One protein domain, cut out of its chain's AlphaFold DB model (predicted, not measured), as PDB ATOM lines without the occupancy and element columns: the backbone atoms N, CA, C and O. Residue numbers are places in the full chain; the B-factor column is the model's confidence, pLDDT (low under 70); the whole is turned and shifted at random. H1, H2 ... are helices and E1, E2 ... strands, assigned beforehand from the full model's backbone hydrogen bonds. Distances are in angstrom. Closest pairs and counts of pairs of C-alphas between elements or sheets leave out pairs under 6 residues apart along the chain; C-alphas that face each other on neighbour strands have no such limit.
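AT A GLANCE: This is residues 476 to 548 of the 703 residues of an uncharacterized protein of Prevotella sp. CAG:1320 (UniProt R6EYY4). A small rounded body has the strand hairpin E1 and E2 at one end of its long axis and the loop of residues 519 to 531 at the other. The longest helix, H5, runs along one side with the short helix H4 packed on it, and the short helix H3 is nearest the middle. The printed part has 73 residues, with five named helices and two named strands in the order H1, H2, H3, E1, E2, H4, H5; the sheet E1 - E2 is antiparallel and the class is mixed, helices and strands. It is compact, with a radius of gyration of the C-alphas of 11.3 A and spans of 30 by 26 by 19 A.

IN THESE COORDINATES: H1, residues 477 to 481, begins at C-alpha 477 (16.337, -37.402, 35.063). H2 is residues 484 to 488 and H3 residues 493 to 496. E1, residues 497 to 501, is 11.5 A long, and E2, residues 505 to 508, 10.5 A. H4 is residues 514 to 518. H5, residues 532 to 544, is 18.5 A long and ends at C-alpha 544 (22.086, -50.995, 38.900).

HOW THE PARTS SIT: H1 and H2 only just touch, with 3 pairs of C-alphas within 8 A, and only at the corner; the closest C-alphas are those of Glu 481 and Lys 487, 4.6 A. H2 only just touches H5, also with 3 pairs, closest Cys 485 and Asp 534, 5.8 A. H3 touches no helix. In the hairpin, N 498 and O 507 are 2.8 A apart, within hydrogen-bond range. H4 touches residues 535 to 539 of H5, closest C-alphas Tyr 514 and Ile 539, 6.3 A. In H1, H2, H4 and H5 every O i to N i+4 pair is within hydrogen-bond range; H3 is too short for one.

THE WHOLE: The C-alphas farthest apart, of Ser 529 and Lys 548, are 31.0 A apart. The printed part has no cut. The link H4 to H5 is long. Residues 502 to 503 have pLDDT under 70.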
ATOM      1  N   THR A 476      14.992 -41.231  37.802       91.19
ATOM      2  CA  THR A 476      14.792 -39.795  37.608       91.19
ATOM      3  C   THR A 476      15.776 -39.225  36.589       91.19
ATOM      4  O   THR A 476      16.845 -39.779  36.339       91.19
ATOM      5  N   LEU A 477      15.422 -38.092  35.976       87.88
ATOM      6  CA  LEU A 477      16.337 -37.402  35.063       87.88
ATOM      7  C   LEU A 477      17.646 -37.003  35.759       87.88
ATOM      8  O   LEU A 477      18.703 -37.123  35.150       87.88
ATOM      9  N   ASP A 478      17.564 -36.558  37.013       90.44
ATOM     10  CA  ASP A 478      18.729 -36.118  37.781       90.44
ATOM     11  C   ASP A 478      19.703 -37.286  38.018       90.44
ATOM     12  O   ASP A 478      20.897 -37.127  37.794       90.44
ATOM     13  N   GLU A 479      19.197 -38.483  38.348       92.62
ATOM     14  CA  GLU A 479      20.022 -39.698  38.488       92.62
ATOM     15  C   GLU A 479      20.694 -40.111  37.172       92.62
ATOM     16  O   GLU A 479      21.837 -40.561  37.169       92.62
ATOM     17  N   ILE A 480      20.010 -39.947  36.034       91.25
ATOM     18  CA  ILE A 480      20.602 -40.218  34.715       91.25
ATOM     19  C   ILE A 480      21.694 -39.188  34.399       91.25
ATOM     20  O   ILE A 480      22.763 -39.550  33.912       91.25
ATOM     21  N   GLU A 481      21.441 -37.903  34.660       90.38
ATOM     22  CA  GLU A 481      22.385 -36.807  34.397       90.38
ATOM     23  C   GLU A 481      23.554 -36.738  35.403       90.38
ATOM     24  O   GLU A 481      24.467 -35.925  35.220       90.38
ATOM     25  N   ASP A 482      23.570 -37.596  36.426       92.44
ATOM     26  CA  ASP A 482      24.725 -37.799  37.307       92.44
ATOM     27  C   ASP A 482      25.842 -38.619  36.637       92.44
ATOM     28  O   ASP A 482      27.003 -38.506  37.037       92.44
ATOM     29  N   VAL A 483      25.534 -39.388  35.586       92.25
ATOM     30  CA  VAL A 483      26.548 -40.068  34.766       92.25
ATOM     31  C   VAL A 483      27.070 -39.103  33.701       92.25
ATOM     32  O   VAL A 483      26.307 -38.566  32.890       92.25
ATOM     33  N   ASP A 484      28.390 -38.898  33.668       90.38
ATOM     34  CA  ASP A 484      29.033 -37.876  32.830       90.38
ATOM     35  C   ASP A 484      28.696 -38.021  31.335       90.38
ATOM     36  O   ASP A 484      28.468 -37.016  30.654       90.38
ATOM     37  N   CYS A 485      28.586 -39.251  30.824       88.88
ATOM     38  CA  CYS A 485      28.276 -39.506  29.418       88.88
ATOM     39  C   CYS A 485      26.840 -39.094  29.038       88.88
ATOM     40  O   CYS A 485      26.645 -38.458  27.995       88.88
ATOM     41  N   PHE A 486      25.847 -39.369  29.894       90.06
ATOM     42  CA  PHE A 486      24.457 -38.935  29.709       90.06
ATOM     43  C   PHE A 486      24.313 -37.423  29.892       90.06
ATOM     44  O   PHE A 486      23.564 -36.771  29.160       90.06
ATOM     45  N   LYS A 487      25.074 -36.837  30.816       88.88
ATOM     46  CA  LYS A 487      25.119 -35.388  31.032       88.88
ATOM     47  C   LYS A 487      25.701 -34.635  29.841       88.88
ATOM     48  O   LYS A 487      25.177 -33.590  29.442       88.88
ATOM     49  N   ALA A 488      26.790 -35.155  29.278       85.25
ATOM     50  CA  ALA A 488      27.438 -34.607  28.092       85.25
ATOM     51  C   ALA A 488      26.567 -34.792  26.841       85.25
ATOM     52  O   ALA A 488      26.496 -33.891  26.002       85.25
ATOM     53  N   ASN A 489      25.856 -35.920  26.750       84.12
ATOM     54  CA  ASN A 489      25.006 -36.290  25.625       84.12
ATOM     55  C   ASN A 489      23.560 -36.498  26.083       84.12
ATOM     56  O   ASN A 489      23.100 -37.624  26.263       84.12
ATOM     57  N   LYS A 490      22.810 -35.401  26.218       79.19
ATOM     58  CA  LYS A 490      21.438 -35.422  26.760       79.19
ATOM     59  C   LYS A 490      20.489 -36.386  26.049       79.19
ATOM     60  O   LYS A 490      19.542 -36.871  26.662       79.19
ATOM     61  N   ASP A 491      20.731 -36.659  24.777       80.38
ATOM     62  CA  ASP A 491      19.871 -37.494  23.939       80.38
ATOM     63  C   ASP A 491      20.196 -38.994  24.062       80.38
ATOM     64  O   ASP A 491      19.363 -39.835  23.727       80.38
ATOM     65  N   LEU A 492      21.366 -39.342  24.615       84.38
ATOM     66  CA  LEU A 492      21.860 -40.718  24.733       84.38
ATOM     67  C   LEU A 492      20.940 -41.604  25.583       84.38
ATOM     68  O   LEU A 492      20.745 -42.779  25.278       84.38
ATOM     69  N   LYS A 493      20.314 -41.032  26.619       87.25
ATOM     70  CA  LYS A 493      19.412 -41.758  27.528       87.25
ATOM     71  C   LYS A 493      18.254 -42.457  26.804       87.25
ATOM     72  O   LYS A 493      17.860 -43.551  27.198       87.25
ATOM     73  N   TYR A 494      17.752 -41.887  25.708       81.81
ATOM     74  CA  TYR A 494      16.612 -42.443  24.965       81.81
ATOM     75  C   TYR A 494      16.947 -43.743  24.216       81.81
ATOM     76  O   TYR A 494      16.049 -44.494  23.821       81.81
ATOM     77  N   LEU A 495      18.236 -44.072  24.062       82.12
ATOM     78  CA  LEU A 495      18.641 -45.380  23.551       82.12
ATOM     79  C   LEU A 495      18.349 -46.502  24.557       82.12
ATOM     80  O   LEU A 495      17.959 -47.592  24.137       82.12
ATOM     81  N   PHE A 496      18.463 -46.231  25.860       87.88
ATOM     82  CA  PHE A 496      18.434 -47.252  26.917       87.88
ATOM     83  C   PHE A 496      17.159 -47.232  27.765       87.88
ATOM     84  O   PHE A 496      16.744 -48.268  28.287       87.88
ATOM     85  N   PHE A 497      16.508 -46.075  27.867       86.12
ATOM     86  CA  PHE A 497      15.369 -45.864  28.751       86.12
ATOM     87  C   PHE A 497      14.084 -45.538  27.982       86.12
ATOM     88  O   PHE A 497      14.116 -44.888  26.940       86.12
ATOM     89  N   GLU A 498      12.944 -45.978  28.513       79.44
ATOM     90  CA  GLU A 498      11.600 -45.570  28.106       79.44
ATOM     91  C   GLU A 498      11.076 -44.459  29.014       79.44
ATOM     92  O   GLU A 498      11.194 -44.517  30.240       79.44
ATOM     93  N   THR A 499      10.415 -43.466  28.429       76.38
ATOM     94  CA  THR A 499       9.785 -42.387  29.194       76.38
ATOM     95  C   THR A 499       8.515 -42.868  29.909       76.38
ATOM     96  O   THR A 499       7.530 -43.256  29.274       76.38
ATOM     97  N   LEU A 500       8.492 -42.771  31.244       75.25
ATOM     98  CA  LEU A 500       7.282 -42.949  32.062       75.25
ATOM     99  C   LEU A 500       6.567 -41.616  32.292       75.25
ATOM    100  O   LEU A 500       5.353 -41.507  32.105       75.25
ATOM    101  N   ILE A 501       7.332 -40.593  32.674       73.31
ATOM    102  CA  ILE A 501       6.872 -39.215  32.836       73.31
ATOM    103  C   ILE A 501       7.794 -38.321  32.009       73.31
ATOM    104  O   ILE A 501       8.988 -38.252  32.320       73.31
ATOM    105  N   PRO A 502       7.262 -37.597  31.005       66.75
ATOM    106  CA  PRO A 502       8.062 -36.702  30.182       66.75
ATOM    107  C   PRO A 502       8.938 -35.772  31.025       66.75
ATOM    108  O   PRO A 502       8.442 -35.086  31.923       66.75
ATOM    109  N   ASN A 503      10.236 -35.769  30.717       66.88
ATOM    110  CA  ASN A 503      11.278 -34.937  31.328       66.88
ATOM    111  C   ASN A 503      11.434 -35.113  32.846       66.88
ATOM    112  O   ASN A 503      11.884 -34.189  33.525       66.88
ATOM    113  N   LYS A 504      11.013 -36.255  33.402       79.69
ATOM    114  CA  LYS A 504      11.090 -36.490  34.849       79.69
ATOM    115  C   LYS A 504      11.505 -37.898  35.221       79.69
ATOM    116  O   LYS A 504      12.410 -38.038  36.030       79.69
ATOM    117  N   VAL A 505      10.814 -38.907  34.691       83.44
ATOM    118  CA  VAL A 505      10.961 -40.292  35.154       83.44
ATOM    119  C   VAL A 505      10.982 -41.238  33.967       83.44
ATOM    120  O   VAL A 505      10.142 -41.146  33.066       83.44
ATOM    121  N   PHE A 506      11.918 -42.172  34.011       86.12
ATOM    122  CA  PHE A 506      12.197 -43.144  32.971       86.12
ATOM    123  C   PHE A 506      12.236 -44.558  33.553       86.12
ATOM    124  O   PHE A 506      12.332 -44.727  34.760       86.12
ATOM    125  N   ILE A 507      12.159 -45.580  32.711       88.31
ATOM    126  CA  ILE A 507      12.388 -46.977  33.099       88.31
ATOM    127  C   ILE A 507      13.340 -47.618  32.103       88.31
ATOM    128  O   ILE A 507      13.307 -47.289  30.919       88.31
ATOM    129  N   LEU A 508      14.214 -48.506  32.567       90.69
ATOM    130  CA  LEU A 508      15.109 -49.236  31.676       90.69
ATOM    131  C   LEU A 508      14.300 -50.104  30.697       90.69
ATOM    132  O   LEU A 508      13.306 -50.716  31.088       90.69
ATOM    133  N   LYS A 509      14.721 -50.178  29.431       87.38
ATOM    134  CA  LYS A 509      14.097 -51.063  28.432       87.38
ATOM    135  C   LYS A 509      14.311 -52.543  28.775       87.38
ATOM    136  O   LYS A 509      15.363 -52.944  29.262       87.38
ATOM    137  N   GLU A 510      13.343 -53.385  28.413       81.81
ATOM    138  CA  GLU A 510      13.384 -54.832  28.693       81.81
ATOM    139  C   GLU A 510      14.481 -55.596  27.950       81.81
ATOM    140  O   GLU A 510      15.009 -56.582  28.462       81.81
ATOM    141  N   ASN A 511      14.817 -55.153  26.738       82.94
ATOM    142  CA  ASN A 511      15.633 -55.919  25.794       82.94
ATOM    143  C   ASN A 511      17.065 -55.386  25.668       82.94
ATOM    144  O   ASN A 511      17.677 -55.503  24.606       82.94
ATOM    145  N   ILE A 512      17.595 -54.786  26.735       88.62
ATOM    146  CA  ILE A 512      18.958 -54.252  26.752       88.62
ATOM    147  C   ILE A 512      19.970 -55.396  26.625       88.62
ATOM    148  O   ILE A 512      20.030 -56.300  27.459       88.62
ATOM    149  N   ASP A 513      20.778 -55.345  25.566       89.75
ATOM    150  CA  ASP A 513      21.831 -56.320  25.286       89.75
ATOM    151  C   ASP A 513      23.197 -55.705  25.606       89.75
ATOM    152  O   ASP A 513      23.806 -55.013  24.788       89.75
ATOM    153  N   TYR A 514      23.681 -55.974  26.820       92.25
ATOM    154  CA  TYR A 514      24.952 -55.447  27.317       92.25
ATOM    155  C   TYR A 514      26.157 -55.855  26.458       92.25
ATOM    156  O   TYR A 514      27.129 -55.108  26.378       92.25
ATOM    157  N   GLU A 515      26.110 -57.010  25.785       90.69
ATOM    158  CA  GLU A 515      27.210 -57.450  24.919       90.69
ATOM    159  C   GLU A 515      27.229 -56.678  23.602       90.69
ATOM    160  O   GLU A 515      28.306 -56.348  23.104       90.69
ATOM    161  N   LYS A 516      26.059 -56.344  23.049       90.44
ATOM    162  CA  LYS A 516      25.983 -55.436  21.897       90.44
ATOM    163  C   LYS A 516      26.418 -54.024  22.256       90.44
ATOM    164  O   LYS A 516      27.118 -53.410  21.461       90.44
ATOM    165  N   ILE A 517      26.054 -53.534  23.441       90.38
ATOM    166  CA  ILE A 517      26.500 -52.220  23.934       90.38
ATOM    167  C   ILE A 517      28.023 -52.191  24.043       90.38
ATOM    168  O   ILE A 517      28.658 -51.306  23.477       90.38
ATOM    169  N   ARG A 518      28.625 -53.211  24.666       90.62
ATOM    170  CA  ARG A 518      30.086 -53.311  24.804       90.62
ATOM    171  C   ARG A 518      30.820 -53.367  23.461       90.62
ATOM    172  O   ARG A 518      31.963 -52.937  23.367       90.62
ATOM    173  N   LYS A 519      30.188 -53.930  22.429       88.12
ATOM    174  CA  LYS A 519      30.739 -54.012  21.067       88.12
ATOM    175  C   LYS A 519      30.407 -52.805  20.190       88.12
ATOM    176  O   LYS A 519      30.761 -52.831  19.016       88.12
ATOM    177  N   GLU A 520      29.700 -51.804  20.720       83.81
ATOM    178  CA  GLU A 520      29.167 -50.666  19.954       83.81
ATOM    179  C   GLU A 520      28.225 -51.087  18.803       83.81
ATOM    180  O   GLU A 520      27.994 -50.354  17.846       83.81
ATOM    181  N   GLU A 521      27.639 -52.284  18.900       84.75
ATOM    182  CA  GLU A 521      26.648 -52.822  17.958       84.75
ATOM    183  C   GLU A 521      25.209 -52.484  18.387       84.75
ATOM    184  O   GLU A 521      24.243 -52.859  17.713       84.75
ATOM    185  N   TRP A 522      25.042 -51.816  19.534       83.00
ATOM    186  CA  TRP A 522      23.738 -51.345  19.980       83.00
ATOM    187  C   TRP A 522      23.217 -50.270  19.012       83.00
ATOM    188  O   TRP A 522      23.969 -49.352  18.669       83.00
ATOM    189  N   PRO A 523      21.958 -50.363  18.540       76.44
ATOM    190  CA  PRO A 523      21.449 -49.462  17.514       76.44
ATOM    191  C   PRO A 523      21.685 -47.989  17.858       76.44
ATOM    192  O   PRO A 523      21.327 -47.535  18.944       76.44
ATOM    193  N   ARG A 524      22.261 -47.250  16.897       74.38
ATOM    194  CA  ARG A 524      22.464 -45.788  16.937       74.38
ATOM    195  C   ARG A 524      23.447 -45.281  17.995       74.38
ATOM    196  O   ARG A 524      23.644 -44.081  18.133       74.38
ATOM    197  N   MET A 525      24.133 -46.181  18.692       79.12
ATOM    198  CA  MET A 525      25.184 -45.817  19.640       79.12
ATOM    199  C   MET A 525      26.371 -45.124  18.949       79.12
ATOM    200  O   MET A 525      26.956 -44.206  19.515       79.12
ATOM    201  N   SER A 526      26.651 -45.487  17.692       77.06
ATOM    202  CA  SER A 526      27.691 -44.880  16.847       77.06
ATOM    203  C   SER A 526      27.474 -43.395  16.532       77.06
ATOM    204  O   SER A 526      28.385 -42.740  16.035       77.06
ATOM    205  N   GLU A 527      26.274 -42.861  16.775       74.44
ATOM    206  CA  GLU A 527      25.958 -41.436  16.592       74.44
ATOM    207  C   GLU A 527      26.538 -40.570  17.729       74.44
ATOM    208  O   GLU A 527      26.562 -39.342  17.634       74.44
ATOM    209  N   PHE A 528      27.043 -41.199  18.796       81.25
ATOM    210  CA  PHE A 528      27.642 -40.542  19.950       81.25
ATOM    211  C   PHE A 528      29.140 -40.841  20.031       81.25
ATOM    212  O   PHE A 528      29.596 -41.954  19.783       81.25
ATOM    213  N   SER A 529      29.930 -39.841  20.422       83.12
ATOM    214  CA  SER A 529      31.353 -40.042  20.721       83.12
ATOM    215  C   SER A 529      31.503 -40.559  22.148       83.12
ATOM    216  O   SER A 529      31.525 -39.762  23.084       83.12
ATOM    217  N   LEU A 530      31.578 -41.881  22.296       87.56
ATOM    218  CA  LEU A 530      31.718 -42.565  23.581       87.56
ATOM    219  C   LEU A 530      33.112 -43.193  23.698       87.56
ATOM    220  O   LEU A 530      33.618 -43.800  22.755       87.56
ATOM    221  N   SER A 531      33.750 -43.021  24.848       90.25
ATOM    222  CA  SER A 531      34.959 -43.753  25.224       90.25
ATOM    223  C   SER A 531      34.606 -45.124  25.810       90.25
ATOM    224  O   SER A 531      33.479 -45.348  26.236       90.25
ATOM    225  N   ASN A 532      35.574 -46.042  25.893       89.69
ATOM    226  CA  ASN A 532      35.350 -47.347  26.534       89.69
ATOM    227  C   ASN A 532      34.881 -47.216  27.993       89.69
ATOM    228  O   ASN A 532      34.105 -48.049  28.451       89.69
ATOM    229  N   ASP A 533      35.345 -46.181  28.699       91.69
ATOM    230  CA  ASP A 533      34.932 -45.912  30.075       91.69
ATOM    231  C   ASP A 533      33.451 -45.489  30.109       91.69
ATOM    232  O   ASP A 533      32.683 -46.047  30.886       91.69
ATOM    233  N   ASP A 534      33.012 -44.629  29.177       91.62
ATOM    234  CA  ASP A 534      31.595 -44.245  29.045       91.62
ATOM    235  C   ASP A 534      30.688 -45.461  28.783       91.62
ATOM    236  O   ASP A 534      29.564 -45.527  29.279       91.62
ATOM    237  N   ILE A 535      31.160 -46.427  27.987       92.19
ATOM    238  CA  ILE A 535      30.416 -47.650  27.654       92.19
ATOM    239  C   ILE A 535      30.211 -48.522  28.895       92.19
ATOM    240  O   ILE A 535      29.101 -49.011  29.120       92.19
ATOM    241  N   GLU A 536      31.256 -48.732  29.695       93.69
ATOM    242  CA  GLU A 536      31.124 -49.518  30.925       93.69
ATOM    243  C   GLU A 536      30.284 -48.770  31.973       93.69
ATOM    244  O   GLU A 536      29.430 -49.404  32.592       93.69
ATOM    245  N   ASP A 537      30.400 -47.441  32.082       93.38
ATOM    246  CA  ASP A 537      29.547 -46.622  32.959       93.38
ATOM    247  C   ASP A 537      28.058 -46.755  32.594       93.38
ATOM    248  O   ASP A 537      27.212 -46.935  33.471       93.38
ATOM    249  N   ILE A 538      27.716 -46.736  31.298       93.31
ATOM    250  CA  ILE A 538      26.340 -46.973  30.823       93.31
ATOM    251  C   ILE A 538      25.863 -48.366  31.226       93.31
ATOM    252  O   ILE A 538      24.736 -48.525  31.701       93.31
ATOM    253  N   ILE A 539      26.694 -49.388  31.000       94.19
ATOM    254  CA  ILE A 539      26.350 -50.781  31.295       94.19
ATOM    255  C   ILE A 539      26.108 -50.961  32.794       94.19
ATOM    256  O   ILE A 539      25.123 -51.601  33.173       94.19
ATOM    257  N   ASP A 540      26.985 -50.426  33.635       94.31
ATOM    258  CA  ASP A 540      26.879 -50.553  35.084       94.31
ATOM    259  C   ASP A 540      25.684 -49.761  35.618       94.31
ATOM    260  O   ASP A 540      24.866 -50.331  36.344       94.31
ATOM    261  N   PHE A 541      25.463 -48.535  35.135       94.56
ATOM    262  CA  PHE A 541      24.265 -47.763  35.465       94.56
ATOM    263  C   PHE A 541      22.973 -48.506  35.087       94.56
ATOM    264  O   PHE A 541      22.034 -48.570  35.883       94.56
ATOM    265  N   CYS A 542      22.920 -49.115  33.899       93.44
ATOM    266  CA  CYS A 542      21.762 -49.895  33.462       93.44
ATOM    267  C   CYS A 542      21.547 -51.153  34.322       93.44
ATOM    268  O   CYS A 542      20.403 -51.496  34.610       93.44
ATOM    269  N   LYS A 543      22.607 -51.843  34.760       93.19
ATOM    270  CA  LYS A 543      22.475 -53.005  35.659       93.19
ATOM    271  C   LYS A 543      21.971 -52.606  37.040       93.19
ATOM    272  O   LYS A 543      21.136 -53.320  37.596       93.19
ATOM    273  N   ASP A 544      22.464 -51.494  37.575       92.06
ATOM    274  CA  ASP A 544      22.086 -50.995  38.900       92.06
ATOM    275  C   ASP A 544      20.613 -50.566  38.951       92.06
ATOM    276  O   ASP A 544      19.949 -50.749  39.972       92.06
ATOM    277  N   HIS A 545      20.082 -50.086  37.823       91.69
ATOM    278  CA  HIS A 545      18.689 -49.656  37.671       91.69
ATOM    279  C   HIS A 545      17.806 -50.673  36.930       91.69
ATOM    280  O   HIS A 545      16.710 -50.336  36.476       91.69
ATOM    281  N   ALA A 546      18.257 -51.923  36.787       89.38
ATOM    282  CA  ALA A 546      17.454 -52.971  36.171       89.38
ATOM    283  C   ALA A 546      16.251 -53.313  37.075       89.38
ATOM    284  O   ALA A 546      16.446 -53.746  38.217       89.38
ATOM    285  N   PRO A 547      15.005 -53.163  36.586       85.50
ATOM    286  CA  PRO A 547      13.833 -53.313  37.434       85.50
ATOM    287  C   PRO A 547      13.635 -54.772  37.855       85.50
ATOM    288  O   PRO A 547      13.833 -55.709  37.072       85.50
ATOM    289  N   LYS A 548      13.193 -54.991  39.100       83.00
ATOM    290  CA  LYS A 548      12.936 -56.354  39.626       83.00
ATOM    291  C   LYS A 548      11.714 -57.010  38.989       83.00
ATOM    292  O   LYS A 548      11.624 -58.237  38.916       83.00
TER     293      LYS A 548